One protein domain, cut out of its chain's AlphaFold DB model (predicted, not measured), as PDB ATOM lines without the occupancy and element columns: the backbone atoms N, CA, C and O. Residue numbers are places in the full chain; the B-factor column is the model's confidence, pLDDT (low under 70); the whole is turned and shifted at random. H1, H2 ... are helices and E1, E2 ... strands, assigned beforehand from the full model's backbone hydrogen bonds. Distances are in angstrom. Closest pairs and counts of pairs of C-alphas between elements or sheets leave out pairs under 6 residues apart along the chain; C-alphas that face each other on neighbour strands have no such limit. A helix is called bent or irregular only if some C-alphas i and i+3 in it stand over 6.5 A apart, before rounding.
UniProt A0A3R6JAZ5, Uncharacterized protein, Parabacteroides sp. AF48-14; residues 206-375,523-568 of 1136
ATOM      1  N   ILE A 206      51.154 -47.515   4.793       87.56
ATOM      2  CA  ILE A 206      49.992 -47.273   3.938       87.56
ATOM      3  C   ILE A 206      49.189 -46.121   4.522       87.56
ATOM      4  O   ILE A 206      48.665 -46.226   5.632       87.56
ATOM      5  N   GLU A 207      49.051 -45.036   3.769       87.50
ATOM      6  CA  GLU A 207      48.057 -44.007   4.068       87.50
ATOM      7  C   GLU A 207      46.648 -44.591   3.886       87.50
ATOM      8  O   GLU A 207      46.288 -45.084   2.814       87.50
ATOM      9  N   LEU A 208      45.848 -44.568   4.951       88.00
ATOM     10  CA  LEU A 208      44.526 -45.184   4.971       88.00
ATOM     11  C   LEU A 208      43.468 -44.241   4.394       88.00
ATOM     12  O   LEU A 208      43.370 -43.091   4.808       88.00
ATOM     13  N   THR A 209      42.630 -44.756   3.499       88.00
ATOM     14  CA  THR A 209      41.348 -44.161   3.105       88.00
ATOM     15  C   THR A 209      40.244 -44.680   4.026       88.00
ATOM     16  O   THR A 209      40.462 -45.619   4.796       88.00
ATOM     17  N   ALA A 210      39.033 -44.118   3.948       87.50
ATOM     18  CA  ALA A 210      37.892 -44.681   4.679       87.50
ATOM     19  C   ALA A 210      37.659 -46.162   4.315       87.50
ATOM     20  O   ALA A 210      37.434 -46.995   5.192       87.50
ATOM     21  N   ALA A 211      37.779 -46.498   3.026       86.88
ATOM     22  CA  ALA A 211      37.623 -47.862   2.533       86.88
ATOM     23  C   ALA A 211      38.716 -48.795   3.071       86.88
ATOM     24  O   ALA A 211      38.394 -49.843   3.626       86.88
ATOM     25  N   SER A 212      39.993 -48.404   2.992       88.19
ATOM     26  CA  SER A 212      41.075 -49.268   3.476       88.19
ATOM     27  C   SER A 212      41.105 -49.371   5.005       88.19
ATOM     28  O   SER A 212      41.372 -50.443   5.545       88.19
ATOM     29  N   PHE A 213      40.724 -48.322   5.740       90.88
ATOM     30  CA  PHE A 213      40.494 -48.443   7.181       90.88
ATOM     31  C   PHE A 213      39.390 -49.469   7.483       90.88
ATOM     32  O   PHE A 213      39.578 -50.333   8.334       90.88
ATOM     33  N   ASN A 214      38.264 -49.426   6.768       89.62
ATOM     34  CA  ASN A 214      37.180 -50.392   6.956       89.62
ATOM     35  C   ASN A 214      37.587 -51.821   6.571       89.62
ATOM     36  O   ASN A 214      37.221 -52.751   7.286       89.62
ATOM     37  N   ASP A 215      38.383 -52.010   5.514       86.62
ATOM     38  CA  ASP A 215      38.961 -53.316   5.176       86.62
ATOM     39  C   ASP A 215      39.798 -53.868   6.333       86.62
ATOM     40  O   ASP A 215      39.598 -55.015   6.748       86.62
ATOM     41  N   LEU A 216      40.683 -53.033   6.893       85.19
ATOM     42  CA  LEU A 216      41.485 -53.391   8.057       85.19
ATOM     43  C   LEU A 216      40.575 -53.791   9.220       85.19
ATOM     44  O   LEU A 216      40.720 -54.881   9.757       85.19
ATOM     45  N   MET A 217      39.591 -52.960   9.564       85.25
ATOM     46  CA  MET A 217      38.692 -53.209  10.694       85.25
ATOM     47  C   MET A 217      37.781 -54.422  10.493       85.25
ATOM     48  O   MET A 217      37.491 -55.102  11.472       85.25
ATOM     49  N   SER A 218      37.380 -54.731   9.254       79.69
ATOM     50  CA  SER A 218      36.567 -55.912   8.912       79.69
ATOM     51  C   SER A 218      37.306 -57.234   9.114       79.69
ATOM     52  O   SER A 218      36.675 -58.270   9.295       79.69
ATOM     53  N   THR A 219      38.642 -57.193   9.119       67.69
ATOM     54  CA  THR A 219      39.487 -58.358   9.418       67.69
ATOM     55  C   THR A 219      39.460 -58.700  10.918       67.69
ATOM     56  O   THR A 219      39.796 -59.815  11.308       67.69
ATOM     57  N   TYR A 220      39.041 -57.763  11.776       73.25
ATOM     58  CA  TYR A 220      39.086 -57.885  13.236       73.25
ATOM     59  C   TYR A 220      37.723 -57.566  13.880       73.25
ATOM     60  O   TYR A 220      36.711 -57.393  13.210       73.25
ATOM     61  N   GLU A 221      37.664 -57.447  15.212       72.12
ATOM     62  CA  GLU A 221      36.417 -57.131  15.941       72.12
ATOM     63  C   GLU A 221      35.887 -55.695  15.719       72.12
ATOM     64  O   GLU A 221      34.886 -55.302  16.333       72.12
ATOM     65  N   GLY A 222      36.573 -54.890  14.904       80.94
ATOM     66  CA  GLY A 222      36.263 -53.479  14.678       80.94
ATOM     67  C   GLY A 222      36.617 -52.552  15.846       80.94
ATOM     68  O   GLY A 222      36.156 -51.415  15.867       80.94
ATOM     69  N   LYS A 223      37.421 -52.994  16.818       86.56
ATOM     70  CA  LYS A 223      37.861 -52.191  17.978       86.56
ATOM     71  C   LYS A 223      39.324 -51.772  17.838       86.56
ATOM     72  O   LYS A 223      40.093 -52.428  17.145       86.56
ATOM     73  N   LEU A 224      39.713 -50.705  18.531       88.88
ATOM     74  CA  LEU A 224      41.079 -50.179  18.504       88.88
ATOM     75  C   LEU A 224      41.715 -50.246  19.893       88.88
ATOM     76  O   LEU A 224      41.182 -49.718  20.867       88.88
ATOM     77  N   PHE A 225      42.886 -50.862  19.972       86.94
ATOM     78  CA  PHE A 225      43.648 -51.069  21.199       86.94
ATOM     79  C   PHE A 225      45.010 -50.409  21.076       86.94
ATOM     80  O   PHE A 225      45.498 -50.176  19.979       86.94
ATOM     81  N   PHE A 226      45.658 -50.120  22.195       85.56
ATOM     82  CA  PHE A 226      47.054 -49.707  22.165       85.56
ATOM     83  C   PHE A 226      47.953 -50.921  22.400       85.56
ATOM     84  O   PHE A 226      47.667 -51.767  23.248       85.56
ATOM     85  N   ASN A 227      49.043 -50.999  21.640       76.25
ATOM     86  CA  ASN A 227      49.992 -52.104  21.704       76.25
ATOM     87  C   ASN A 227      50.606 -52.270  23.113       76.25
ATOM     88  O   ASN A 227      50.710 -51.315  23.894       76.25
ATOM     89  N   ASN A 228      51.072 -53.485  23.415       68.50
ATOM     90  CA  ASN A 228      51.727 -53.880  24.667       68.50
ATOM     91  C   ASN A 228      50.868 -53.660  25.925       68.50
ATOM     92  O   ASN A 228      51.402 -53.384  26.999       68.50
ATOM     93  N   GLY A 229      49.540 -53.736  25.793       68.50
ATOM     94  CA  GLY A 229      48.613 -53.616  26.921       68.50
ATOM     95  C   GLY A 229      48.624 -52.246  27.602       68.50
ATOM     96  O   GLY A 229      48.133 -52.119  28.724       68.50
ATOM     97  N   LYS A 230      49.190 -51.217  26.957       78.06
ATOM     98  CA  LYS A 230      49.098 -49.847  27.464       78.06
ATOM     99  C   LYS A 230      47.655 -49.373  27.339       78.06
ATOM    100  O   LYS A 230      46.990 -49.637  26.348       78.06
ATOM    101  N   ASP A 231      47.170 -48.660  28.340       85.69
ATOM    102  CA  ASP A 231      45.841 -48.060  28.315       85.69
ATOM    103  C   ASP A 231      45.846 -46.790  29.171       85.69
ATOM    104  O   ASP A 231      46.835 -46.483  29.848       85.69
ATOM    105  N   VAL A 232      44.749 -46.041  29.129       87.19
ATOM    106  CA  VAL A 232      44.513 -44.953  30.084       87.19
ATOM    107  C   VAL A 232      44.329 -45.513  31.498       87.19
ATOM    108  O   VAL A 232      44.028 -46.693  31.691       87.19
ATOM    109  N   SER A 233      44.523 -44.672  32.511       88.88
ATOM    110  CA  SER A 233      44.268 -45.055  33.903       88.88
ATOM    111  C   SER A 233      42.808 -45.459  34.114       88.88
ATOM    112  O   SER A 233      41.922 -44.942  33.450       88.88
ATOM    113  N   ALA A 234      42.536 -46.325  35.096       86.81
ATOM    114  CA  ALA A 234      41.184 -46.835  35.371       86.81
ATOM    115  C   ALA A 234      40.134 -45.750  35.700       86.81
ATOM    116  O   ALA A 234      38.939 -45.996  35.571       86.81
ATOM    117  N   SER A 235      40.566 -44.559  36.130       86.88
ATOM    118  CA  SER A 235      39.705 -43.388  36.348       86.88
ATOM    119  C   SER A 235      39.293 -42.674  35.056       86.88
ATOM    120  O   SER A 235      38.467 -41.768  35.102       86.88
ATOM    121  N   GLU A 236      39.883 -43.046  33.923       88.69
ATOM    122  CA  GLU A 236      39.706 -42.408  32.623       88.69
ATOM    123  C   GLU A 236      39.051 -43.362  31.624       88.69
ATOM    124  O   GLU A 236      39.152 -44.584  31.722       88.69
ATOM    125  N   THR A 237      38.371 -42.796  30.627       86.31
ATOM    126  CA  THR A 237      37.705 -43.580  29.578       86.31
ATOM    127  C   THR A 237      38.510 -43.544  28.286       86.31
ATOM    128  O   THR A 237      38.732 -42.481  27.708       86.31
ATOM    129  N   ASN A 238      38.905 -44.716  27.783       88.00
ATOM    130  CA  ASN A 238      39.490 -44.839  26.453       88.00
ATOM    131  C   ASN A 238      38.378 -44.900  25.395       88.00
ATOM    132  O   ASN A 238      37.721 -45.932  25.229       88.00
ATOM    133  N   ALA A 239      38.184 -43.798  24.666       87.06
ATOM    134  CA  ALA A 239      37.176 -43.711  23.612       87.06
ATOM    135  C   ALA A 239      37.370 -44.774  22.511       87.06
ATOM    136  O   ALA A 239      36.385 -45.244  21.952       87.06
ATOM    137  N   LEU A 240      38.609 -45.198  22.231       88.06
ATOM    138  CA  LEU A 240      38.937 -46.092  21.116       88.06
ATOM    139  C   LEU A 240      38.613 -47.570  21.392       88.06
ATOM    140  O   LEU A 240      38.117 -48.263  20.505       88.06
ATOM    141  N   LYS A 241      38.857 -48.036  22.620       85.50
ATOM    142  CA  LYS A 241      38.801 -49.459  23.006       85.50
ATOM    143  C   LYS A 241      37.388 -50.025  23.134       85.50
ATOM    144  O   LYS A 241      37.151 -51.196  22.848       85.50
ATOM    145  N   ASN A 242      36.449 -49.197  23.585       79.38
ATOM    146  CA  ASN A 242      35.114 -49.645  23.996       79.38
ATOM    147  C   ASN A 242      34.057 -49.548  22.886       79.38
ATOM    148  O   ASN A 242      32.884 -49.815  23.141       79.38
ATOM    149  N   GLN A 243      34.446 -49.146  21.676       86.56
ATOM    150  CA  GLN A 243      33.540 -48.956  20.545       86.56
ATOM    151  C   GLN A 243      34.000 -49.759  19.336       86.56
ATOM    152  O   GLN A 243      35.198 -49.980  19.152       86.56
ATOM    153  N   LYS A 244      33.036 -50.158  18.502       90.25
ATOM    154  CA  LYS A 244      33.318 -50.614  17.143       90.25
ATOM    155  C   LYS A 244      33.342 -49.404  16.221       90.25
ATOM    156  O   LYS A 244      32.412 -48.605  16.276       90.25
ATOM    157  N   TRP A 245      34.379 -49.268  15.407       93.12
ATOM    158  CA  TRP A 245      34.592 -48.101  14.560       93.12
ATOM    159  C   TRP A 245      34.436 -48.436  13.085       93.12
ATOM    160  O   TRP A 245      35.086 -49.349  12.579       93.12
ATOM    161  N   GLN A 246      33.635 -47.629  12.399       93.19
ATOM    162  CA  GLN A 246      33.546 -47.581  10.948       93.19
ATOM    163  C   GLN A 246      34.041 -46.217  10.467       93.19
ATOM    164  O   GLN A 246      33.617 -45.178  10.978       93.19
ATOM    165  N   ALA A 247      34.937 -46.211   9.486       93.06
ATOM    166  CA  ALA A 247      35.385 -44.996   8.835       93.06
ATOM    167  C   ALA A 247      34.376 -44.538   7.775       93.06
ATOM    168  O   ALA A 247      33.999 -45.317   6.899       93.06
ATOM    169  N   LEU A 248      33.969 -43.269   7.831       89.94
ATOM    170  CA  LEU A 248      33.165 -42.617   6.795       89.94
ATOM    171  C   LEU A 248      34.017 -41.597   6.025       89.94
ATOM    172  O   LEU A 248      34.866 -40.945   6.642       89.94
ATOM    173  N   PRO A 249      33.817 -41.419   4.708       85.00
ATOM    174  CA  PRO A 249      34.602 -40.472   3.918       85.00
ATOM    175  C   PRO A 249      34.504 -39.037   4.452       85.00
ATOM    176  O   PRO A 249      33.417 -38.570   4.789       85.00
ATOM    177  N   PHE A 250      35.633 -38.324   4.496       77.62
ATOM    178  CA  PHE A 250      35.663 -36.920   4.926       77.62
ATOM    179  C   PHE A 250      35.409 -35.921   3.779       77.62
ATOM    180  O   PHE A 250      34.851 -34.851   4.013       77.62
ATOM    181  N   GLY A 251      35.784 -36.261   2.538       66.88
ATOM    182  CA  GLY A 251      35.609 -35.406   1.354       66.88
ATOM    183  C   GLY A 251      36.354 -35.902   0.109       66.88
ATOM    184  O   GLY A 251      37.407 -36.518   0.231       66.88
ATOM    185  N   THR A 252      35.833 -35.601  -1.089       47.94
ATOM    186  CA  THR A 252      36.477 -35.889  -2.387       47.94
ATOM    187  C   THR A 252      36.868 -34.583  -3.098       47.94
ATOM    188  O   THR A 252      36.025 -33.872  -3.639       47.94
ATOM    189  N   SER A 253      38.160 -34.247  -3.031       45.09
ATOM    190  CA  SER A 253      38.962 -33.477  -4.010       45.09
ATOM    191  C   SER A 253      38.504 -32.121  -4.602       45.09
ATOM    192  O   SER A 253      39.274 -31.549  -5.370       45.09
ATOM    193  N   THR A 254      37.368 -31.513  -4.251       38.41
ATOM    194  CA  THR A 254      36.949 -30.220  -4.846       38.41
ATOM    195  C   THR A 254      36.950 -29.069  -3.834       38.41
ATOM    196  O   THR A 254      35.938 -28.708  -3.244       38.41
ATOM    197  N   TYR A 255      38.123 -28.457  -3.635       45.16
ATOM    198  CA  TYR A 255      38.282 -27.191  -2.910       45.16
ATOM    199  C   TYR A 255      38.932 -26.152  -3.830       45.16
ATOM    200  O   TYR A 255      40.019 -26.387  -4.354       45.16
ATOM    201  N   THR A 256      38.298 -24.992  -4.019       35.47
ATOM    202  CA  THR A 256      38.893 -23.853  -4.739       35.47
ATOM    203  C   THR A 256      39.327 -22.779  -3.741       35.47
ATOM    204  O   THR A 256      38.610 -22.457  -2.796       35.47
ATOM    205  N   ALA A 257      40.544 -22.267  -3.923       32.19
ATOM    206  CA  ALA A 257      41.269 -21.452  -2.957       32.19
ATOM    207  C   ALA A 257      40.623 -20.087  -2.647       32.19
ATOM    208  O   ALA A 257      40.281 -19.324  -3.545       32.19
ATOM    209  N   GLY A 258      40.587 -19.741  -1.355       34.00
ATOM    210  CA  GLY A 258      40.346 -18.389  -0.852       34.00
ATOM    211  C   GLY A 258      40.925 -18.223   0.557       34.00
ATOM    212  O   GLY A 258      40.383 -18.797   1.495       34.00
ATOM    213  N   ALA A 259      42.054 -17.505   0.653       34.22
ATOM    214  CA  ALA A 259      42.777 -16.877   1.784       34.22
ATOM    215  C   ALA A 259      42.767 -17.450   3.230       34.22
ATOM    216  O   ALA A 259      43.426 -16.878   4.093       34.22
ATOM    217  N   ASN A 260      42.101 -18.562   3.536       42.16
ATOM    218  CA  ASN A 260      42.038 -19.156   4.871       42.16
ATOM    219  C   ASN A 260      42.614 -20.581   4.866       42.16
ATOM    220  O   ASN A 260      42.398 -21.347   3.926       42.16
ATOM    221  N   ALA A 261      43.321 -20.927   5.949       42.88
ATOM    222  CA  ALA A 261      44.208 -22.081   6.178       42.88
ATOM    223  C   ALA A 261      43.653 -23.507   5.925       42.88
ATOM    224  O   ALA A 261      44.333 -24.493   6.192       42.88
ATOM    225  N   ILE A 262      42.442 -23.643   5.391       44.00
ATOM    226  CA  ILE A 262      41.823 -24.924   5.017       44.00
ATOM    227  C   ILE A 262      42.373 -25.452   3.682       44.00
ATOM    228  O   ILE A 262      42.292 -26.650   3.420       44.00
ATOM    229  N   ALA A 263      43.008 -24.594   2.873       40.34
ATOM    230  CA  ALA A 263      43.603 -24.974   1.589       40.34
ATOM    231  C   ALA A 263      44.643 -26.114   1.687       40.34
ATOM    232  O   ALA A 263      44.792 -26.866   0.731       40.34
ATOM    233  N   ALA A 264      45.308 -26.295   2.838       42.62
ATOM    234  CA  ALA A 264      46.304 -27.355   3.038       42.62
ATOM    235  C   ALA A 264      45.714 -28.696   3.523       42.62
ATOM    236  O   ALA A 264      46.366 -29.729   3.414       42.62
ATOM    237  N   VAL A 265      44.480 -28.715   4.042       46.12
ATOM    238  CA  VAL A 265      43.856 -29.968   4.517       46.12
ATOM    239  C   VAL A 265      43.323 -30.803   3.345       46.12
ATOM    240  O   VAL A 265      43.267 -32.025   3.449       46.12
ATOM    241  N   ASN A 266      42.992 -30.158   2.217       48.12
ATOM    242  CA  ASN A 266      42.128 -30.728   1.175       48.12
ATOM    243  C   ASN A 266      42.693 -30.751  -0.256       48.12
ATOM    244  O   ASN A 266      41.967 -31.140  -1.171       48.12
ATOM    245  N   ALA A 267      43.958 -30.403  -0.494       34.66
ATOM    246  CA  ALA A 267      44.563 -30.605  -1.812       34.66
ATOM    247  C   ALA A 267      44.872 -32.108  -2.052       34.66
ATOM    248  O   ALA A 267      46.019 -32.534  -1.984       34.66
ATOM    249  N   GLY A 268      43.833 -32.924  -2.290       43.72
ATOM    250  CA  GLY A 268      43.941 -34.271  -2.885       43.72
ATOM    251  C   GLY A 268      43.920 -35.504  -1.963       43.72
ATOM    252  O   GLY A 268      44.325 -36.577  -2.399       43.72
ATOM    253  N   SER A 269      43.480 -35.420  -0.705       51.34
ATOM    254  CA  SER A 269      43.627 -36.534   0.252       51.34
ATOM    255  C   SER A 269      42.350 -37.383   0.376       51.34
ATOM    256  O   SER A 269      41.514 -37.139   1.236       51.34
ATOM    257  N   GLU A 270      42.242 -38.459  -0.415       62.31
ATOM    258  CA  GLU A 270      41.310 -39.593  -0.184       62.31
ATOM    259  C   GLU A 270      41.519 -40.282   1.191       62.31
ATOM    260  O   GLU A 270      40.801 -41.208   1.566       62.31
ATOM    261  N   THR A 271      42.526 -39.839   1.950       73.69
ATOM    262  CA  THR A 271      43.084 -40.475   3.146       73.69
ATOM    263  C   THR A 271      42.604 -39.866   4.473       73.69
ATOM    264  O   THR A 271      43.091 -40.216   5.548       73.69
ATOM    265  N   ALA A 272      41.639 -38.944   4.417       80.12
ATOM    266  CA  ALA A 272      40.951 -38.402   5.588       80.12
ATOM    267  C   ALA A 272      39.560 -39.036   5.766       80.12
ATOM    268  O   ALA A 272      38.808 -39.198   4.801       80.12
ATOM    269  N   PHE A 273      39.192 -39.357   7.006       87.56
ATOM    270  CA  PHE A 273      37.916 -39.998   7.333       87.56
ATOM    271  C   PHE A 273      37.387 -39.604   8.717       87.56
ATOM    272  O   PHE A 273      38.136 -39.197   9.608       87.56
ATOM    273  N   PHE A 274      36.075 -39.735   8.897       90.12
ATOM    274  CA  PHE A 274      35.411 -39.700  10.198       90.12
ATOM    275  C   PHE A 274      35.385 -41.097  10.807       90.12
ATOM    276  O   PHE A 274      35.280 -42.069  10.072       90.12
ATOM    277  N   LEU A 275      35.395 -41.210  12.134       94.19
ATOM    278  CA  LEU A 275      35.192 -42.483  12.831       94.19
ATOM    279  C   LEU A 275      33.815 -42.492  13.498       94.19
ATOM    280  O   LEU A 275      33.589 -41.738  14.441       94.19
ATOM    281  N   TRP A 276      32.903 -43.328  13.003       93.81
ATOM    282  CA  TRP A 276      31.537 -43.516  13.504       93.81
ATOM    283  C   TRP A 276      31.438 -44.792  14.347       93.81
ATOM    284  O   TRP A 276      32.002 -45.823  13.982       93.81
ATOM    285  N   ASN A 277      30.716 -44.740  15.470       92.38
ATOM    286  CA  ASN A 277      30.591 -45.872  16.398       92.38
ATOM    287  C   ASN A 277      29.364 -46.786  16.158       92.38
ATOM    288  O   ASN A 277      29.032 -47.605  17.018       92.38
ATOM    289  N   GLY A 278      28.627 -46.592  15.060       90.62
ATOM    290  CA  GLY A 278      27.409 -47.348  14.747       90.62
ATOM    291  C   GLY A 278      26.122 -46.842  15.418       90.62
ATOM    292  O   GLY A 278      25.052 -47.393  15.164       90.62
ATOM    293  N   LYS A 279      26.179 -45.815  16.279       90.81
ATOM    294  CA  LYS A 279      24.997 -45.268  16.972       90.81
ATOM    295  C   LYS A 279      24.475 -43.999  16.305       90.81
ATOM    296  O   LYS A 279      25.254 -43.178  15.815       90.81
ATOM    297  N   GLU A 280      23.158 -43.819  16.372       89.88
ATOM    298  CA  GLU A 280      22.442 -42.632  15.902       89.88
ATOM    299  C   GLU A 280      21.430 -42.146  16.949       89.88
ATOM    300  O   GLU A 280      20.917 -42.933  17.750       89.88
ATOM    301  N   VAL A 281      21.118 -40.851  16.934       87.38
ATOM    302  CA  VAL A 281      20.096 -40.231  17.789       87.38
ATOM    303  C   VAL A 281      19.299 -39.192  17.010       87.38
ATOM    304  O   VAL A 281      19.838 -38.514  16.142       87.38
ATOM    305  N   LEU A 282      18.011 -39.040  17.318       83.69
ATOM    306  CA  LEU A 282      17.212 -37.941  16.775       83.69
ATOM    307  C   LEU A 282      17.696 -36.605  17.356       83.69
ATOM    308  O   LEU A 282      17.693 -36.404  18.573       83.69
ATOM    309  N   ALA A 283      18.102 -35.694  16.480       77.31
ATOM    310  CA  ALA A 283      18.648 -34.391  16.826       77.31
ATOM    311  C   ALA A 283      18.159 -33.301  15.856       77.31
ATOM    312  O   ALA A 283      17.406 -33.558  14.918       77.31
ATOM    313  N   GLY A 284      18.561 -32.056  16.128       74.50
ATOM    314  CA  GLY A 284      18.271 -30.913  15.262       74.50
ATOM    315  C   GLY A 284      18.831 -31.125  13.857       74.50
ATOM    316  O   GLY A 284      20.005 -31.490  13.730       74.50
ATOM    317  N   ASN A 285      18.018 -30.876  12.833       77.75
ATOM    318  CA  ASN A 285      18.468 -30.904  11.453       77.75
ATOM    319  C   ASN A 285      19.550 -29.839  11.192       77.75
ATOM    320  O   ASN A 285      19.768 -28.926  11.995       77.75
ATOM    321  N   ASN A 286      20.280 -29.984  10.088       76.50
ATOM    322  CA  ASN A 286      21.404 -29.106   9.754       76.50
ATOM    323  C   ASN A 286      21.024 -27.620   9.604       76.50
ATOM    324  O   ASN A 286      21.852 -26.765   9.918       76.50
ATOM    325  N   ASP A 287      19.780 -27.327   9.215       72.31
ATOM    326  CA  ASP A 287      19.244 -25.964   9.079       72.31
ATOM    327  C   ASP A 287      18.637 -25.413  10.384       72.31
ATOM    328  O   ASP A 287      18.162 -24.279  10.422       72.31
ATOM    329  N   LEU A 288      18.649 -26.204  11.465       67.56
ATOM    330  CA  LEU A 288      18.076 -25.881  12.779       67.56
ATOM    331  C   LEU A 288      16.572 -25.561  12.778       67.56
ATOM    332  O   LEU A 288      16.071 -24.919  13.702       67.56
ATOM    333  N   THR A 289      15.835 -26.037  11.779       74.38
ATOM    334  CA  THR A 289      14.395 -25.797  11.634       74.38
ATOM    335  C   THR A 289      13.537 -26.829  12.377       74.38
ATOM    336  O   THR A 289      12.425 -26.497  12.784       74.38
ATOM    337  N   ALA A 290      14.041 -28.049  12.616       75.44
ATOM    338  CA  ALA A 290      13.322 -29.129  13.310       75.44
ATOM    339  C   ALA A 290      14.269 -30.134  14.004       75.44
ATOM    340  O   ALA A 290      15.465 -30.156  13.727       75.44
ATOM    341  N   LYS A 291      13.751 -30.960  14.932       78.88
ATOM    342  CA  LYS A 291      14.479 -32.058  15.617       78.88
ATOM    343  C   LYS A 291      14.058 -33.438  15.098       78.88
ATOM    344  O   LYS A 291      13.517 -34.251  15.842       78.88
ATOM    345  N   ASP A 292      14.269 -33.673  13.816       81.00
ATOM    346  CA  ASP A 292      13.796 -34.848  13.081       81.00
ATOM    347  C   ASP A 292      14.912 -35.597  12.331       81.00
ATOM    348  O   ASP A 292      14.669 -36.669  11.776       81.00
ATOM    349  N   GLN A 293      16.151 -35.096  12.358       81.38
ATOM    350  CA  GLN A 293      17.281 -35.736  11.690       81.38
ATOM    351  C   GLN A 293      17.949 -36.760  12.614       81.38
ATOM    352  O   GLN A 293      18.335 -36.442  13.742       81.38
ATOM    353  N   LYS A 294      18.139 -37.994  12.132       85.12
ATOM    354  CA  LYS A 294      19.011 -38.971  12.796       85.12
ATOM    355  C   LYS A 294      20.463 -38.552  12.603       85.12
ATOM    356  O   LYS A 294      20.940 -38.525  11.471       85.12
ATOM    357  N   LYS A 295      21.136 -38.217  13.703       84.75
ATOM    358  CA  LYS A 295      22.543 -37.833  13.724       84.75
ATOM    359  C   LYS A 295      23.441 -38.927  14.288       84.75
ATOM    360  O   LYS A 295      23.091 -39.549  15.293       84.75
ATOM    361  N   LYS A 296      24.591 -39.151  13.656       89.50
ATOM    362  CA  LYS A 296      25.602 -40.161  14.000       89.50
ATOM    363  C   LYS A 296      26.529 -39.691  15.124       89.50
ATOM    364  O   LYS A 296      26.836 -38.507  15.263       89.50
ATOM    365  N   PHE A 297      27.006 -40.649  15.917       90.94
ATOM    366  CA  PHE A 297      28.008 -40.432  16.963       90.94
ATOM    367  C   PHE A 297      29.429 -40.676  16.443       90.94
ATOM    368  O   PHE A 297      29.807 -41.805  16.123       90.94
ATOM    369  N   PHE A 298      30.235 -39.620  16.409       92.38
ATOM    370  CA  PHE A 298      31.603 -39.655  15.905       92.38
ATOM    371  C   PHE A 298      32.631 -39.579  17.030       92.38
ATOM    372  O   PHE A 298      32.343 -39.063  18.109       92.38
ATOM    373  N   LEU A 299      33.850 -40.056  16.770       93.50
ATOM    374  CA  LEU A 299      35.013 -39.689  17.574       93.50
ATOM    375  C   LEU A 299      35.311 -38.205  17.356       93.50
ATOM    376  O   LEU A 299      35.452 -37.771  16.215       93.50
ATOM    377  N   VAL A 300      35.429 -37.433  18.431       90.00
ATOM    378  CA  VAL A 300      35.651 -35.985  18.360       90.00
ATOM    379  C   VAL A 300      36.749 -35.573  19.333       90.00
ATOM    380  O   VAL A 300      36.772 -36.010  20.486       90.00
ATOM    381  N   VAL A 301      37.640 -34.688  18.884       88.25
ATOM    382  CA  VAL A 301      38.540 -33.946  19.771       88.25
ATOM    383  C   VAL A 301      37.733 -32.861  20.493       88.25
ATOM    384  O   VAL A 301      37.235 -31.913  19.883       88.25
ATOM    385  N   ASP A 302      37.571 -33.025  21.801       84.75
ATOM    386  CA  ASP A 302      36.793 -32.158  22.683       84.75
ATOM    387  C   ASP A 302      37.526 -30.821  22.943       84.75
ATOM    388  O   ASP A 302      38.751 -30.725  22.912       84.75
ATOM    389  N   ASN A 303      36.764 -29.767  23.224       78.19
ATOM    390  CA  ASN A 303      37.270 -28.508  23.766       78.19
ATOM    391  C   ASN A 303      37.619 -28.599  25.260       78.19
ATOM    392  O   ASN A 303      38.366 -27.759  25.748       78.19
ATOM    393  N   ASN A 304      37.098 -29.592  25.983       80.00
ATOM    394  CA  ASN A 304      37.547 -29.900  27.334       80.00
ATOM    395  C   ASN A 304      38.972 -30.461  27.299       80.00
ATOM    396  O   ASN A 304      39.288 -31.299  26.454       80.00
ATOM    397  N   CYS A 305      39.798 -30.069  28.268       81.81
ATOM    398  CA  CYS A 305      41.182 -30.524  28.394       81.81
ATOM    399  C   CYS A 305      41.419 -31.255  29.725       81.81
ATOM    400  O   CYS A 305      40.654 -31.104  30.681       81.81
ATOM    401  N   TYR A 306      42.475 -32.067  29.793       83.62
ATOM    402  CA  TYR A 306      42.904 -32.736  31.032       83.62
ATOM    403  C   TYR A 306      43.741 -31.840  31.949       83.62
ATOM    404  O   TYR A 306      43.803 -32.085  33.151       83.62
ATOM    405  N   ASN A 307      44.403 -30.823  31.397       76.94
ATOM    406  CA  ASN A 307      45.309 -29.944  32.127       76.94
ATOM    407  C   ASN A 307      44.769 -28.516  32.256       76.94
ATOM    408  O   ASN A 307      43.960 -28.054  31.457       76.94
ATOM    409  N   THR A 308      45.277 -27.799  33.256       67.06
ATOM    410  CA  THR A 308      44.921 -26.402  33.554       67.06
ATOM    411  C   THR A 308      45.465 -25.397  32.541       67.06
ATOM    412  O   THR A 308      44.950 -24.290  32.463       67.06
ATOM    413  N   GLU A 309      46.505 -25.766  31.789       66.56
ATOM    414  CA  GLU A 309      47.041 -24.979  30.667       66.56
ATOM    415  C   GLU A 309      46.234 -25.189  29.377       66.56
ATOM    416  O   GLU A 309      46.441 -24.480  28.397       66.56
ATOM    417  N   GLU A 310      45.314 -26.161  29.387       71.88
ATOM    418  CA  GLU A 310      44.337 -26.431  28.328       71.88
ATOM    419  C   GLU A 310      44.939 -26.786  26.968       71.88
ATOM    420  O   GLU A 310      44.374 -26.515  25.914       71.88
ATOM    421  N   THR A 311      46.075 -27.472  27.009       70.81
ATOM    422  CA  THR A 311      46.803 -27.952  25.831       70.81
ATOM    423  C   THR A 311      46.557 -29.434  25.522       70.81
ATOM    424  O   THR A 311      46.962 -29.906  24.463       70.81
ATOM    425  N   LEU A 312      45.893 -30.177  26.421       79.69
ATOM    426  CA  LEU A 312      45.636 -31.619  26.292       79.69
ATOM    427  C   LEU A 312      44.140 -31.914  26.131       79.69
ATOM    428  O   LEU A 312      43.470 -32.273  27.106       79.69
ATOM    429  N   ASN A 313      43.618 -31.746  24.914       85.81
ATOM    430  CA  ASN A 313      42.214 -31.995  24.579       85.81
ATOM    431  C   ASN A 313      41.779 -33.438  24.905       85.81
ATOM    432  O   ASN A 313      42.498 -34.405  24.638       85.81
ATOM    433  N   LYS A 314      40.560 -33.600  25.426       88.31
ATOM    434  CA  LYS A 314      39.937 -34.916  25.616       88.31
ATOM    435  C   LYS A 314      39.443 -35.478  24.283       88.31
ATOM    436  O   LYS A 314      39.113 -34.729  23.369       88.31
ATOM    437  N   LEU A 315      39.343 -36.801  24.184       90.62
ATOM    438  CA  LEU A 315      38.590 -37.455  23.114       90.62
ATOM    439  C   LEU A 315      37.238 -37.907  23.652       90.62
ATOM    440  O   LEU A 315      37.168 -38.531  24.712       90.62
ATOM    441  N   VAL A 316      36.180 -37.611  22.906       90.56
ATOM    442  CA  VAL A 316      34.800 -37.968  23.253       90.56
ATOM    443  C   VAL A 316      34.083 -38.587  22.062       90.56
ATOM    444  O   VAL A 316      34.549 -38.507  20.926       90.56
ATOM    445  N   ILE A 317      32.946 -39.219  22.340       91.44
ATOM    446  CA  ILE A 317      32.038 -39.757  21.332       91.44
ATOM    447  C   ILE A 317      30.779 -38.902  21.369       91.44
ATOM    448  O   ILE A 317      30.080 -38.906  22.382       91.44
ATOM    449  N   ASP A 318      30.508 -38.150  20.307       88.19
ATOM    450  CA  ASP A 318      29.432 -37.153  20.309       88.19
ATOM    451  C   ASP A 318      28.869 -36.905  18.899       88.19
ATOM    452  O   ASP A 318      29.448 -37.315  17.891       88.19
ATOM    453  N   THR A 319      27.726 -36.232  18.837       87.12
ATOM    454  CA  THR A 319      27.104 -35.754  17.596       87.12
ATOM    455  C   THR A 319      27.756 -34.461  17.097       87.12
ATOM    456  O   THR A 319      28.321 -33.676  17.866       87.12
ATOM    457  N   LEU A 320      27.668 -34.212  15.788       81.25
ATOM    458  CA  LEU A 320      28.207 -32.999  15.166       81.25
ATOM    459  C   LEU A 320      27.161 -31.885  15.067       81.25
ATOM    460  O   LEU A 320      25.962 -32.122  14.884       81.25
ATOM    461  N   GLY A 321      27.641 -30.639  15.137       72.19
ATOM    462  CA  GLY A 321      26.806 -29.452  14.970       72.19
ATOM    463  C   GLY A 321      26.077 -29.444  13.635       72.19
ATOM    464  O   GLY A 321      24.855 -29.289  13.604       72.19
ATOM    465  N   TRP A 322      26.820 -29.722  12.574       78.00
ATOM    466  CA  TRP A 322      26.330 -29.991  11.231       78.00
ATOM    467  C   TRP A 322      26.834 -31.376  10.825       78.00
ATOM    468  O   TRP A 322      28.025 -31.646  10.949       78.00
ATOM    469  N   GLU A 323      25.945 -32.273  10.410       78.44
ATOM    470  CA  GLU A 323      26.334 -33.627  10.011       78.44
ATOM    471  C   GLU A 323      26.467 -33.722   8.490       78.44
ATOM    472  O   GLU A 323      25.518 -33.349   7.793       78.44
ATOM    473  N   PRO A 324      27.598 -34.227   7.965       77.06
ATOM    474  CA  PRO A 324      27.725 -34.502   6.541       77.06
ATOM    475  C   PRO A 324      26.642 -35.466   6.057       77.06
ATOM    476  O   PRO A 324      26.262 -36.400   6.761       77.06
ATOM    477  N   ILE A 325      26.126 -35.224   4.854       77.81
ATOM    478  CA  ILE A 325      25.096 -36.082   4.271       77.81
ATOM    479  C   ILE A 325      25.788 -37.261   3.603       77.81
ATOM    480  O   ILE A 325      26.669 -37.082   2.759       77.81
ATOM    481  N   PHE A 326      25.366 -38.457   3.992       80.75
ATOM    482  CA  PHE A 326      25.819 -39.706   3.411       80.75
ATOM    483  C   PHE A 326      24.655 -40.397   2.697       80.75
ATOM    484  O   PHE A 326      23.509 -40.300   3.149       80.75
ATOM    485  N   ASP A 327      24.936 -41.081   1.590       79.25
ATOM    486  CA  ASP A 327      23.963 -41.968   0.947       79.25
ATOM    487  C   ASP A 327      23.754 -43.263   1.762       79.25
ATOM    488  O   ASP A 327      24.366 -43.479   2.811       79.25
ATOM    489  N   ALA A 328      22.875 -44.151   1.283       78.81
ATOM    490  CA  ALA A 328      22.608 -45.440   1.928       78.81
ATOM    491  C   ALA A 328      23.840 -46.372   1.978       78.81
ATOM    492  O   ALA A 328      23.902 -47.266   2.820       78.81
ATOM    493  N   SER A 329      24.822 -46.148   1.104       76.94
ATOM    494  CA  SER A 329      26.107 -46.853   1.065       76.94
ATOM    495  C   SER A 329      27.187 -46.154   1.901       76.94
ATOM    496  O   SER A 329      28.338 -46.585   1.910       76.94
ATOM    497  N   ASN A 330      26.815 -45.113   2.650       79.38
ATOM    498  CA  ASN A 330      27.687 -44.258   3.445       79.38
ATOM    499  C   ASN A 330      28.757 -43.484   2.650       79.38
ATOM    500  O   ASN A 330      29.768 -43.061   3.221       79.38
ATOM    501  N   ASN A 331      28.545 -43.250   1.356       78.62
ATOM    502  CA  ASN A 331      29.370 -42.319   0.594       78.62
ATOM    503  C   ASN A 331      28.925 -40.887   0.869       78.62
ATOM    504  O   ASN A 331      27.736 -40.604   1.009       78.62
ATOM    505  N   LEU A 332      29.884 -39.967   0.932       76.19
ATOM    506  CA  LEU A 332      29.601 -38.555   1.151       76.19
ATOM    507  C   LEU A 332      28.967 -37.934  -0.104       76.19
ATOM    508  O   LEU A 332      29.567 -37.982  -1.176       76.19
ATOM    509  N   THR A 333      27.793 -37.311   0.029       70.06
ATOM    510  CA  THR A 333      27.046 -36.757  -1.118       70.06
ATOM    511  C   THR A 333      27.123 -35.236  -1.247       70.06
ATOM    512  O   THR A 333      26.948 -34.718  -2.348       70.06
ATOM    513  N   ALA A 334      27.375 -34.497  -0.158       62.47
ATOM    514  CA  ALA A 334      27.463 -33.035  -0.193       62.47
ATOM    515  C   ALA A 334      28.281 -32.457   0.971       62.47
ATOM    516  O   ALA A 334      28.012 -32.754   2.138       62.47
ATOM    517  N   ILE A 335      29.232 -31.567   0.663       61.88
ATOM    518  CA  ILE A 335      29.897 -30.715   1.655       61.88
ATOM    519  C   ILE A 335      30.408 -29.418   1.021       61.88
ATOM    520  O   ILE A 335      30.900 -29.419  -0.105       61.88
ATOM    521  N   THR A 336      30.328 -28.306   1.753       60.75
ATOM    522  CA  THR A 336      31.006 -27.048   1.397       60.75
ATOM    523  C   THR A 336      32.030 -26.659   2.463       60.75
ATOM    524  O   THR A 336      31.986 -27.130   3.604       60.75
ATOM    525  N   ALA A 337      32.951 -25.756   2.110       58.06
ATOM    526  CA  ALA A 337      33.925 -25.198   3.050       58.06
ATOM    527  C   ALA A 337      33.264 -24.510   4.259       58.06
ATOM    528  O   ALA A 337      33.815 -24.535   5.362       58.06
ATOM    529  N   ASP A 338      32.083 -23.926   4.058       59.47
ATOM    530  CA  ASP A 338      31.318 -23.284   5.120       59.47
ATOM    531  C   ASP A 338      30.647 -24.326   6.017       59.47
ATOM    532  O   ASP A 338      30.722 -24.207   7.241       59.47
ATOM    533  N   ASN A 339      30.125 -25.421   5.448       66.19
ATOM    534  CA  ASN A 339      29.542 -26.515   6.233       66.19
ATOM    535  C   ASN A 339      30.550 -27.170   7.199       66.19
ATOM    536  O   ASN A 339      30.202 -27.512   8.329       66.19
ATOM    537  N   LEU A 340      31.825 -27.270   6.808       62.25
ATOM    538  CA  LEU A 340      32.899 -27.768   7.683       62.25
ATOM    539  C   LEU A 340      33.173 -26.855   8.895       62.25
ATOM    540  O   LEU A 340      33.670 -27.315   9.927       62.25
ATOM    541  N   LYS A 341      32.840 -25.564   8.796       61.47
ATOM    542  CA  LYS A 341      33.009 -24.577   9.876       61.47
ATOM    543  C   LYS A 341      31.746 -24.385  10.713       61.47
ATOM    544  O   LYS A 341      31.864 -23.980  11.873       61.47
ATOM    545  N   THR A 342      30.568 -24.648  10.144       60.12
ATOM    546  CA  THR A 342      29.279 -24.426  10.812       60.12
ATOM    547  C   THR A 342      29.107 -25.290  12.059       60.12
ATOM    548  O   THR A 342      29.549 -26.438  12.123       60.12
ATOM    549  N   ARG A 343      28.458 -24.714  13.074       63.75
ATOM    550  CA  ARG A 343      28.117 -25.362  14.349       63.75
ATOM    551  C   ARG A 343      26.669 -25.032  14.661       63.75
ATOM    552  O   ARG A 343      26.222 -23.935  14.332       63.75
ATOM    553  N   SER A 344      25.947 -25.954  15.288       58.19
ATOM    554  CA  SER A 344      24.559 -25.709  15.667       58.19
ATOM    555  C   SER A 344      24.439 -25.317  17.134       58.19
ATOM    556  O   SER A 344      25.309 -25.605  17.955       58.19
ATOM    557  N   THR A 345      23.325 -24.678  17.491       52.75
ATOM    558  CA  THR A 345      22.988 -24.367  18.890       52.75
ATOM    559  C   THR A 345      22.757 -25.628  19.733       52.75
ATOM    560  O   THR A 345      22.856 -25.568  20.958       52.75
ATOM    561  N   VAL A 346      22.476 -26.767  19.084       49.53
ATOM    562  CA  VAL A 346      22.157 -28.056  19.719       49.53
ATOM    563  C   VAL A 346      23.408 -28.925  19.921       49.53
ATOM    564  O   VAL A 346      23.521 -29.565  20.961       49.53
ATOM    565  N   ALA A 347      24.372 -28.903  18.992       58.56
ATOM    566  CA  ALA A 347      25.671 -29.565  19.132       58.56
ATOM    567  C   ALA A 347      26.807 -28.598  18.745       58.56
ATOM    568  O   ALA A 347      26.924 -28.144  17.608       58.56
ATOM    569  N   LYS A 348      27.674 -28.272  19.711       66.81
ATOM    570  CA  LYS A 348      28.696 -27.210  19.583       66.81
ATOM    571  C   LYS A 348      29.983 -27.652  18.865       66.81
ATOM    572  O   LYS A 348      30.973 -26.917  18.847       66.81
ATOM    573  N   ARG A 349      30.013 -28.861  18.294       74.75
ATOM    574  CA  ARG A 349      31.216 -29.466  17.695       74.75
ATOM    575  C   ARG A 349      31.287 -29.194  16.196       74.75
ATOM    576  O   ARG A 349      30.307 -29.399  15.484       74.75
ATOM    577  N   SER A 350      32.453 -28.748  15.727       74.50
ATOM    578  CA  SER A 350      32.736 -28.623  14.292       74.50
ATOM    579  C   SER A 350      33.030 -30.004  13.693       74.50
ATOM    580  O   SER A 350      33.740 -30.782  14.335       74.50
ATOM    581  N   PRO A 351      32.586 -30.282  12.454       76.56
ATOM    582  CA  PRO A 351      32.999 -31.473  11.708       76.56
ATOM    583  C   PRO A 351      34.521 -31.654  11.611       76.56
ATOM    584  O   PRO A 351      35.009 -32.780  11.656       76.56
ATOM    585  N   LEU A 352      35.297 -30.563  11.560       76.19
ATOM    586  CA  LEU A 352      36.765 -30.622  11.499       76.19
ATOM    587  C   LEU A 352      37.391 -31.300  12.731       76.19
ATOM    588  O   LEU A 352      38.439 -31.925  12.609       76.19
ATOM    589  N   ALA A 353      36.756 -31.202  13.903       80.50
ATOM    590  CA  ALA A 353      37.239 -31.823  15.139       80.50
ATOM    591  C   ALA A 353      37.037 -33.352  15.172       80.50
ATOM    592  O   ALA A 353      37.544 -34.016  16.075       80.50
ATOM    593  N   ALA A 354      36.279 -33.898  14.217       86.62
ATOM    594  CA  ALA A 354      35.973 -35.322  14.091       86.62
ATOM    595  C   ALA A 354      36.693 -36.001  12.915       86.62
ATOM    596  O   ALA A 354      36.505 -37.194  12.677       86.62
ATOM    597  N   GLY A 355      37.489 -35.243  12.159       84.19
ATOM    598  CA  GLY A 355      38.267 -35.772  11.050       84.19
ATOM    599  C   GLY A 355      39.614 -36.316  11.508       84.19
ATOM    600  O   GLY A 355      40.323 -35.675  12.288       84.19
ATOM    601  N   PHE A 356      39.995 -37.472  10.972       86.44
ATOM    602  CA  PHE A 356      41.264 -38.138  11.250       86.44
ATOM    603  C   PHE A 356      41.942 -38.593   9.955       86.44
ATOM    604  O   PHE A 356      41.289 -38.834   8.943       86.44
ATOM    605  N   LYS A 357      43.267 -38.731  10.010       84.94
ATOM    606  CA  LYS A 357      44.075 -39.487   9.045       84.94
ATOM    607  C   LYS A 357      44.637 -40.722   9.730       84.94
ATOM    608  O   LYS A 357      44.998 -40.660  10.906       84.94
ATOM    609  N   GLY A 358      44.731 -41.814   8.984       86.19
ATOM    610  CA  GLY A 358      45.339 -43.057   9.438       86.19
ATOM    611  C   GLY A 358      46.563 -43.413   8.606       86.19
ATOM    612  O   GLY A 358      46.536 -43.282   7.386       86.19
ATOM    613  N   VAL A 359      47.618 -43.895   9.255       87.12
ATOM    614  CA  VAL A 359      48.761 -44.535   8.589       87.12
ATOM    615  C   VAL A 359      48.932 -45.924   9.173       87.12
ATOM    616  O   VAL A 359      49.053 -46.063  10.387       87.12
ATOM    617  N   TYR A 360      48.935 -46.948   8.327       88.62
ATOM    618  CA  TYR A 360      49.121 -48.340   8.712       88.62
ATOM    619  C   TYR A 360      50.569 -48.786   8.482       88.62
ATOM    620  O   TYR A 360      51.099 -48.677   7.380       88.62
ATOM    621  N   HIS A 361      51.209 -49.291   9.533       85.50
ATOM    622  CA  HIS A 361      52.536 -49.893   9.528       85.50
ATOM    623  C   HIS A 361      52.404 -51.409   9.372       85.50
ATOM    624  O   HIS A 361      51.988 -52.103  10.304       85.50
ATOM    625  N   ILE A 362      52.806 -51.920   8.208       82.31
ATOM    626  CA  ILE A 362      52.573 -53.311   7.799       82.31
ATOM    627  C   ILE A 362      53.313 -54.296   8.713       82.31
ATOM    628  O   ILE A 362      52.684 -55.167   9.313       82.31
ATOM    629  N   ALA A 363      54.630 -54.128   8.883       77.88
ATOM    630  CA  ALA A 363      55.457 -55.067   9.650       77.88
ATOM    631  C   ALA A 363      55.044 -55.185  11.127       77.88
ATOM    632  O   ALA A 363      55.147 -56.253  11.721       77.88
ATOM    633  N   LYS A 364      54.555 -54.087  11.719       75.44
ATOM    634  CA  LYS A 364      54.145 -54.017  13.133       75.44
ATOM    635  C   LYS A 364      52.661 -54.311  13.349       75.44
ATOM    636  O   LYS A 364      52.203 -54.236  14.489       75.44
ATOM    637  N   ASP A 365      51.914 -54.531  12.269       81.19
ATOM    638  CA  ASP A 365      50.463 -54.709  12.252       81.19
ATOM    639  C   ASP A 365      49.711 -53.690  13.121       81.19
ATOM    640  O   ASP A 365      48.944 -54.020  14.028       81.19
ATOM    641  N   SER A 366      50.021 -52.416  12.907       84.88
ATOM    642  CA  SER A 366      49.521 -51.327  13.743       84.88
ATOM    643  C   SER A 366      49.356 -50.050  12.944       84.88
ATOM    644  O   SER A 366      49.919 -49.902  11.867       84.88
ATOM    645  N   LEU A 367      48.574 -49.117  13.462       88.62
ATOM    646  CA  LEU A 367      48.275 -47.854  12.821       88.62
ATOM    647  C   LEU A 367      48.518 -46.669  13.752       88.62
ATOM    648  O   LEU A 367      48.529 -46.782  14.981       88.62
ATOM    649  N   VAL A 368      48.693 -45.513  13.133       86.62
ATOM    650  CA  VAL A 368      48.765 -44.208  13.775       86.62
ATOM    651  C   VAL A 368      47.566 -43.394  13.310       86.62
ATOM    652  O   VAL A 368      47.346 -43.257  12.109       86.62
ATOM    653  N   LEU A 369      46.799 -42.853  14.260       87.94
ATOM    654  CA  LEU A 369      45.720 -41.906  13.983       87.94
ATOM    655  C   LEU A 369      46.165 -40.484  14.310       87.94
ATOM    656  O   LEU A 369      46.708 -40.231  15.387       87.94
ATOM    657  N   THR A 370      45.858 -39.558  13.411       84.25
ATOM    658  CA  THR A 370      46.196 -38.139  13.539       84.25
ATOM    659  C   THR A 370      44.947 -37.293  13.319       84.25
ATOM    660  O   THR A 370      44.303 -37.400  12.279       84.25
ATOM    661  N   ALA A 371      44.588 -36.462  14.297       83.50
ATOM    662  CA  ALA A 371      43.413 -35.595  14.244       83.50
ATOM    663  C   ALA A 371      43.633 -34.404  13.302       83.50
ATOM    664  O   ALA A 371      44.595 -33.662  13.477       83.50
ATOM    665  N   LEU A 372      42.727 -34.167  12.350       76.44
ATOM    666  CA  LEU A 372      42.860 -33.103  11.342       76.44
ATOM    667  C   LEU A 372      42.903 -31.695  11.935       76.44
ATOM    668  O   LEU A 372      43.558 -30.815  11.382       76.44
ATOM    669  N   ALA A 373      42.192 -31.467  13.033       74.31
ATOM    670  CA  ALA A 373      42.177 -30.189  13.717       74.31
ATOM    671  C   ALA A 373      41.891 -30.393  15.204       74.31
ATOM    672  O   ALA A 373      41.190 -31.328  15.595       74.31
ATOM    673  N   ARG A 374      42.398 -29.479  16.032       75.38
ATOM    674  CA  ARG A 374      42.106 -29.448  17.468       75.38
ATOM    675  C   ARG A 374      41.383 -28.154  17.846       75.38
ATOM    676  O   ARG A 374      41.699 -27.096  17.293       75.38
ATOM    677  N   PRO A 375      40.417 -28.207  18.774       74.50
ATOM    678  CA  PRO A 375      39.852 -27.004  19.365       74.50
ATOM    679  C   PRO A 375      40.919 -26.238  20.154       74.50
ATOM    680  O   PRO A 375      41.603 -26.817  20.995       74.50
ATOM    681  N   GLN A 523      49.131 -26.109  11.056       47.31
ATOM    682  CA  GLN A 523      50.466 -26.691  11.314       47.31
ATOM    683  C   GLN A 523      50.800 -27.967  10.523       47.31
ATOM    684  O   GLN A 523      51.775 -28.651  10.831       47.31
ATOM    685  N   TYR A 524      50.046 -28.291   9.470       48.84
ATOM    686  CA  TYR A 524      50.343 -29.491   8.687       48.84
ATOM    687  C   TYR A 524      51.547 -29.347   7.739       48.84
ATOM    688  O   TYR A 524      52.122 -30.372   7.389       48.84
ATOM    689  N   GLU A 525      52.012 -28.123   7.423       40.50
ATOM    690  CA  GLU A 525      53.163 -27.925   6.511       40.50
ATOM    691  C   GLU A 525      54.272 -26.946   6.971       40.50
ATOM    692  O   GLU A 525      55.372 -26.984   6.424       40.50
ATOM    693  N   SER A 526      54.087 -26.103   7.998       37.59
ATOM    694  CA  SER A 526      55.124 -25.133   8.408       37.59
ATOM    695  C   SER A 526      55.934 -25.587   9.635       37.59
ATOM    696  O   SER A 526      55.536 -25.359  10.774       37.59
ATOM    697  N   ALA A 527      57.074 -26.224   9.353       41.62
ATOM    698  CA  ALA A 527      58.310 -26.525  10.108       41.62
ATOM    699  C   ALA A 527      58.440 -26.468  11.660       41.62
ATOM    700  O   ALA A 527      59.323 -27.161  12.166       41.62
ATOM    701  N   ALA A 528      57.661 -25.707  12.439       38.22
ATOM    702  CA  ALA A 528      58.028 -25.365  13.827       38.22
ATOM    703  C   ALA A 528      57.196 -26.015  14.952       38.22
ATOM    704  O   ALA A 528      57.663 -26.059  16.082       38.22
ATOM    705  N   ASN A 529      56.013 -26.559  14.676       42.06
ATOM    706  CA  ASN A 529      55.263 -27.413  15.607       42.06
ATOM    707  C   ASN A 529      54.440 -28.369  14.740       42.06
ATOM    708  O   ASN A 529      53.670 -27.919  13.904       42.06
ATOM    709  N   LYS A 530      54.654 -29.677  14.833       48.97
ATOM    710  CA  LYS A 530      53.920 -30.651  14.019       48.97
ATOM    711  C   LYS A 530      52.834 -31.294  14.895       48.97
ATOM    712  O   LYS A 530      53.036 -31.495  16.075       48.97
ATOM    713  N   GLY A 531      51.687 -31.651  14.329       56.97
ATOM    714  CA  GLY A 531      50.921 -32.842  14.721       56.97
ATOM    715  C   GLY A 531      49.820 -32.771  15.797       56.97
ATOM    716  O   GLY A 531      49.902 -32.080  16.812       56.97
ATOM    717  N   GLY A 532      48.783 -33.578  15.530       69.75
ATOM    718  CA  GLY A 532      47.718 -34.007  16.442       69.75
ATOM    719  C   GLY A 532      47.622 -35.538  16.499       69.75
ATOM    720  O   GLY A 532      46.539 -36.098  16.338       69.75
ATOM    721  N   GLN A 533      48.756 -36.230  16.658       83.56
ATOM    722  CA  GLN A 533      48.806 -37.697  16.717       83.56
ATOM    723  C   GLN A 533      48.183 -38.203  18.022       83.56
ATOM    724  O   GLN A 533      48.590 -37.788  19.106       83.56
ATOM    725  N   LEU A 534      47.236 -39.134  17.953       87.19
ATOM    726  CA  LEU A 534      46.620 -39.702  19.152       87.19
ATOM    727  C   LEU A 534      47.645 -40.489  19.969       87.19
ATOM    728  O   LEU A 534      48.228 -41.454  19.475       87.19
ATOM    729  N   SER A 535      47.868 -40.065  21.215       87.00
ATOM    730  CA  SER A 535      48.895 -40.649  22.080       87.00
ATOM    731  C   SER A 535      48.485 -40.725  23.547       87.00
ATOM    732  O   SER A 535      47.566 -40.035  23.994       87.00
ATOM    733  N   ILE A 536      49.198 -41.555  24.315       88.19
ATOM    734  CA  ILE A 536      49.018 -41.634  25.767       88.19
ATOM    735  C   ILE A 536      50.008 -40.690  26.448       88.19
ATOM    736  O   ILE A 536      51.219 -40.753  26.219       88.19
ATOM    737  N   LYS A 537      49.495 -39.849  27.343       87.31
ATOM    738  CA  LYS A 537      50.260 -38.899  28.148       87.31
ATOM    739  C   LYS A 537      50.215 -39.302  29.621       87.31
ATOM    740  O   LYS A 537      49.136 -39.508  30.171       87.31
ATOM    741  N   LYS A 538      51.376 -39.378  30.283       86.75
ATOM    742  CA  LYS A 538      51.449 -39.527  31.746       86.75
ATOM    743  C   LYS A 538      51.341 -38.153  32.417       86.75
ATOM    744  O   LYS A 538      52.170 -37.280  32.168       86.75
ATOM    745  N   LEU A 539      50.350 -37.982  33.284       84.06
ATOM    746  CA  LEU A 539      50.115 -36.810  34.126       84.06
ATOM    747  C   LEU A 539      50.310 -37.192  35.590       84.06
ATOM    748  O   LEU A 539      49.436 -37.836  36.152       84.06
ATOM    749  N   SER A 540      51.415 -36.795  36.229       82.44
ATOM    750  CA  SER A 540      51.729 -37.162  37.624       82.44
ATOM    751  C   SER A 540      51.598 -38.684  37.893       82.44
ATOM    752  O   SER A 540      52.563 -39.422  37.679       82.44
ATOM    753  N   SER A 541      50.409 -39.175  38.268       79.88
ATOM    754  CA  SER A 541      50.043 -40.586  38.485       79.88
ATOM    755  C   SER A 541      48.987 -41.171  37.520       79.88
ATOM    756  O   SER A 541      48.688 -42.359  37.612       79.88
ATOM    757  N   THR A 542      48.416 -40.381  36.606       88.56
ATOM    758  CA  THR A 542      47.298 -40.765  35.720       88.56
ATOM    759  C   THR A 542      47.736 -40.783  34.254       88.56
ATOM    760  O   THR A 542      48.422 -39.871  33.801       88.56
ATOM    761  N   TYR A 543      47.350 -41.800  33.489       89.25
ATOM    762  CA  TYR A 543      47.561 -41.878  32.044       89.25
ATOM    763  C   TYR A 543      46.285 -41.463  31.310       89.25
ATOM    764  O   TYR A 543      45.219 -42.009  31.587       89.25
ATOM    765  N   VAL A 544      46.395 -40.522  30.371       89.81
ATOM    766  CA  VAL A 544      45.265 -39.983  29.592       89.81
ATOM    767  C   VAL A 544      45.507 -40.122  28.089       89.81
ATOM    768  O   VAL A 544      46.656 -40.116  27.643       89.81
ATOM    769  N   LEU A 545      44.429 -40.220  27.306       89.88
ATOM    770  CA  LEU A 545      44.461 -40.238  25.840       89.88
ATOM    771  C   LEU A 545      44.146 -38.844  25.285       89.88
ATOM    772  O   LEU A 545      43.072 -38.308  25.549       89.88
ATOM    773  N   THR A 546      45.064 -38.285  24.499       88.44
ATOM    774  CA  THR A 546      44.979 -36.922  23.945       88.44
ATOM    775  C   THR A 546      45.698 -36.853  22.590       88.44
ATOM    776  O   THR A 546      46.630 -37.630  22.359       88.44
ATOM    777  N   PRO A 547      45.331 -35.932  21.681       85.94
ATOM    778  CA  PRO A 547      46.176 -35.596  20.541       85.94
ATOM    779  C   PRO A 547      47.472 -34.955  21.052       85.94
ATOM    780  O   PRO A 547      47.427 -34.046  21.883       85.94
ATOM    781  N   ALA A 548      48.617 -35.447  20.594       78.00
ATOM    782  CA  ALA A 548      49.935 -35.018  21.035       78.00
ATOM    783  C   ALA A 548      50.606 -34.086  20.017       78.00
ATOM    784  O   ALA A 548      50.469 -34.316  18.809       78.00
ATOM    785  N   PRO A 549      51.365 -33.084  20.494       70.12
ATOM    786  CA  PRO A 549      52.283 -32.331  19.660       70.12
ATOM    787  C   PRO A 549      53.495 -33.199  19.275       70.12
ATOM    788  O   PRO A 549      54.010 -34.000  20.056       70.12
ATOM    789  N   VAL A 550      53.961 -33.001  18.053       62.50
ATOM    790  CA  VAL A 550      55.108 -33.630  17.395       62.50
ATOM    791  C   VAL A 550      56.192 -32.549  17.226       62.50
ATOM    792  O   VAL A 550      55.913 -31.440  16.760       62.50
ATOM    793  N   SER A 551      57.431 -32.831  17.632       55.09
ATOM    794  CA  SER A 551      58.554 -31.888  17.534       55.09
ATOM    795  C   SER A 551      59.095 -31.736  16.100       55.09
ATOM    796  O   SER A 551      58.724 -32.475  15.190       55.09
ATOM    797  N   THR A 552      59.918 -30.698  15.893       50.88
ATOM    798  CA  THR A 552      60.487 -30.208  14.618       50.88
ATOM    799  C   THR A 552      60.904 -31.280  13.610       50.88
ATOM    800  O   THR A 552      61.476 -32.282  14.006       50.88
ATOM    801  N   ALA A 553      60.720 -30.967  12.315       45.97
ATOM    802  CA  ALA A 553      61.192 -31.611  11.071       45.97
ATOM    803  C   ALA A 553      61.171 -33.156  10.958       45.97
ATOM    804  O   ALA A 553      60.564 -33.641  10.001       45.97
ATOM    805  N   GLU A 554      61.702 -33.915  11.912       46.59
ATOM    806  CA  GLU A 554      61.646 -35.377  12.001       46.59
ATOM    807  C   GLU A 554      60.623 -35.794  13.071       46.59
ATOM    808  O   GLU A 554      60.750 -35.440  14.241       46.59
ATOM    809  N   ALA A 555      59.573 -36.502  12.643       55.88
ATOM    810  CA  ALA A 555      58.313 -36.761  13.350       55.88
ATOM    811  C   ALA A 555      58.441 -37.538  14.681       55.88
ATOM    812  O   ALA A 555      57.987 -38.672  14.816       55.88
ATOM    813  N   THR A 556      59.036 -36.915  15.687       59.50
ATOM    814  CA  THR A 556      59.180 -37.453  17.039       59.50
ATOM    815  C   THR A 556      58.161 -36.793  17.956       59.50
ATOM    816  O   THR A 556      57.948 -35.584  17.904       59.50
ATOM    817  N   LEU A 557      57.476 -37.589  18.777       68.00
ATOM    818  CA  LEU A 557      56.645 -37.035  19.842       68.00
ATOM    819  C   LEU A 557      57.529 -36.369  20.895       68.00
ATOM    820  O   LEU A 557      58.657 -36.809  21.132       68.00
ATOM    821  N   ALA A 558      56.984 -35.357  21.570       68.88
ATOM    822  CA  ALA A 558      57.619 -34.833  22.770       68.88
ATOM    823  C   ALA A 558      57.869 -35.974  23.784       68.88
ATOM    824  O   ALA A 558      57.079 -36.916  23.895       68.88
ATOM    825  N   SER A 559      59.001 -35.909  24.495       71.06
ATOM    826  CA  SER A 559      59.558 -37.000  25.325       71.06
ATOM    827  C   SER A 559      58.640 -37.489  26.449       71.06
ATOM    828  O   SER A 559      58.853 -38.540  27.052       71.06
ATOM    829  N   ASP A 560      57.620 -36.707  26.743       76.25
ATOM    830  CA  ASP A 560      56.653 -36.880  27.799       76.25
ATOM    831  C   ASP A 560      55.346 -37.541  27.310       76.25
ATOM    832  O   ASP A 560      54.443 -37.768  28.124       76.25
ATOM    833  N   PHE A 561      55.265 -37.892  26.020       80.44
ATOM    834  CA  PHE A 561      54.227 -38.715  25.401       80.44
ATOM    835  C   PHE A 561      54.753 -40.102  25.040       80.44
ATOM    836  O   PHE A 561      55.901 -40.300  24.648       80.44
ATOM    837  N   ILE A 562      53.868 -41.087  25.126       77.81
ATOM    838  CA  ILE A 562      54.116 -42.438  24.642       77.81
ATOM    839  C   ILE A 562      53.339 -42.568  23.340       77.81
ATOM    840  O   ILE A 562      52.113 -42.625  23.409       77.81
ATOM    841  N   ALA A 563      54.033 -42.638  22.197       66.56
ATOM    842  CA  ALA A 563      53.433 -43.016  20.914       66.56
ATOM    843  C   ALA A 563      52.901 -44.442  21.049       66.56
ATOM    844  O   ALA A 563      53.702 -45.381  21.145       66.56
ATOM    845  N   PRO A 564      51.584 -44.657  21.098       64.06
ATOM    846  CA  PRO A 564      51.073 -45.996  21.126       64.06
ATOM    847  C   PRO A 564      50.836 -46.415  19.672       64.06
ATOM    848  O   PRO A 564      50.172 -45.730  18.897       64.06
ATOM    849  N   LEU A 565      51.404 -47.549  19.285       72.19
ATOM    850  CA  LEU A 565      50.994 -48.208  18.052       72.19
ATOM    851  C   LEU A 565      49.571 -48.716  18.295       72.19
ATOM    852  O   LEU A 565      49.365 -49.543  19.185       72.19
ATOM    853  N   ILE A 566      48.585 -48.159  17.593       86.38
ATOM    854  CA  ILE A 566      47.197 -48.604  17.720       86.38
ATOM    855  C   ILE A 566      47.083 -49.920  16.959       86.38
ATOM    856  O   ILE A 566      47.476 -50.002  15.803       86.38
ATOM    857  N   GLN A 567      46.566 -50.958  17.591       86.56
ATOM    858  CA  GLN A 567      46.312 -52.247  16.972       86.56
ATOM    859  C   GLN A 567      44.805 -52.447  16.817       86.56
ATOM    860  O   GLN A 567      44.043 -52.094  17.720       86.56
ATOM    861  N   PRO A 568      44.346 -53.044  15.709       83.88
ATOM    862  CA  PRO A 568      42.940 -53.404  15.539       83.88
ATOM    863  C   PRO A 568      42.529 -54.649  16.365       83.88
ATOM    864  O   PRO A 568      41.433 -55.181  16.207       83.88
TER     865      PRO A 568
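Overview. This is residues 206 to 375 and 523 to 568 of the 1136 residues of an uncharacterized protein of Parabacteroides sp. AF48-14 (UniProt A0A3R6JAZ5). The strands make a small, irregular and only partly closed barrel: the twisted, branched sheet of E1, E2, E3, E4, E5, E7 and E8 supplies most of the wall, and the E9-E10 hairpin fills the gap between E8 and E5. H3 packs on the sheet near the middle of the domain, the sheet curls round H1, and the bent E3-E4 hairpin and the E7-E8 hairpin reach far apart from each other at their tips. The printed part has 216 residues, with named elements in the order E1 H1 E2 H2 E3 E4 E5 E6 H3 E7 E8 E9 E10. It is mostly strand, under half of the residues are in named elements, and both sheets are antiparallel. The whole is compact, with a radius of gyration of the C-alphas of 17.0 A and spans of 47 by 38 by 37 A.

Arrangement. E1, residues 206 to 208, is antiparallel to E7, residues 355 to 361; N 206 and O 360 are 2.8 A apart. H1, residues 210 to 218, is on the branched sheet, and every O i to N i+4 pair in it is within hydrogen-bond range. E2, residues 246 to 249, lies on one side of E3, residues 272 to 283, with N 248 and O 274 2.9 A apart; E4, residues 293 to 305, and E7 lie on the other side, with N 281 and O 295 2.9 A apart and N 273 and O 356 2.9 A apart. H2, residues 261 to 264, is not on this sheet. E3, E4 and E5, residues 313 to 318, form a meander, each strand the antiparallel neighbour of the one before; N 300 and O 316 are 2.9 A apart. E6, residues 332 to 334, pairs with no named strand. H3, residues 351 to 354, is on the sheet at a height of 5.7 A; H2 and H3 are too short for an O i to N i+4 pair. E7 and E8, residues 366 to 371, form a hairpin, with N 359 and O 368 2.9 A apart. E9, residues 530 to 539, and E10, residues 542 to 550, form another, with N 537 and O 544 2.9 A apart. The closest C-alphas of E8 and E9 are those of Thr 370 and Gln 533, 4.1 A; those of E5 and E10 are Lys 314 and Thr 546, 5.7 A.

Along the chain. E1 begins at C-alpha 206 (49.992, -47.273, 3.938). E3 is 25.3 A long and bends by 85 degrees at residue 279; E4 is 29.6 A long. E10 ends at C-alpha 550 (55.108, -33.630, 17.395).

Size, cuts and confidence. Residues 376 to 522 are not printed, and C-alphas 375 and 523 are 13.3 A apart across this cut. The links H1 to E2, E2 to H2, E5 to E6 and E6 to H3 are long. Mean pLDDT of the printed part is 74.8; low stretches include residues 251 to 270 and 334 to 348.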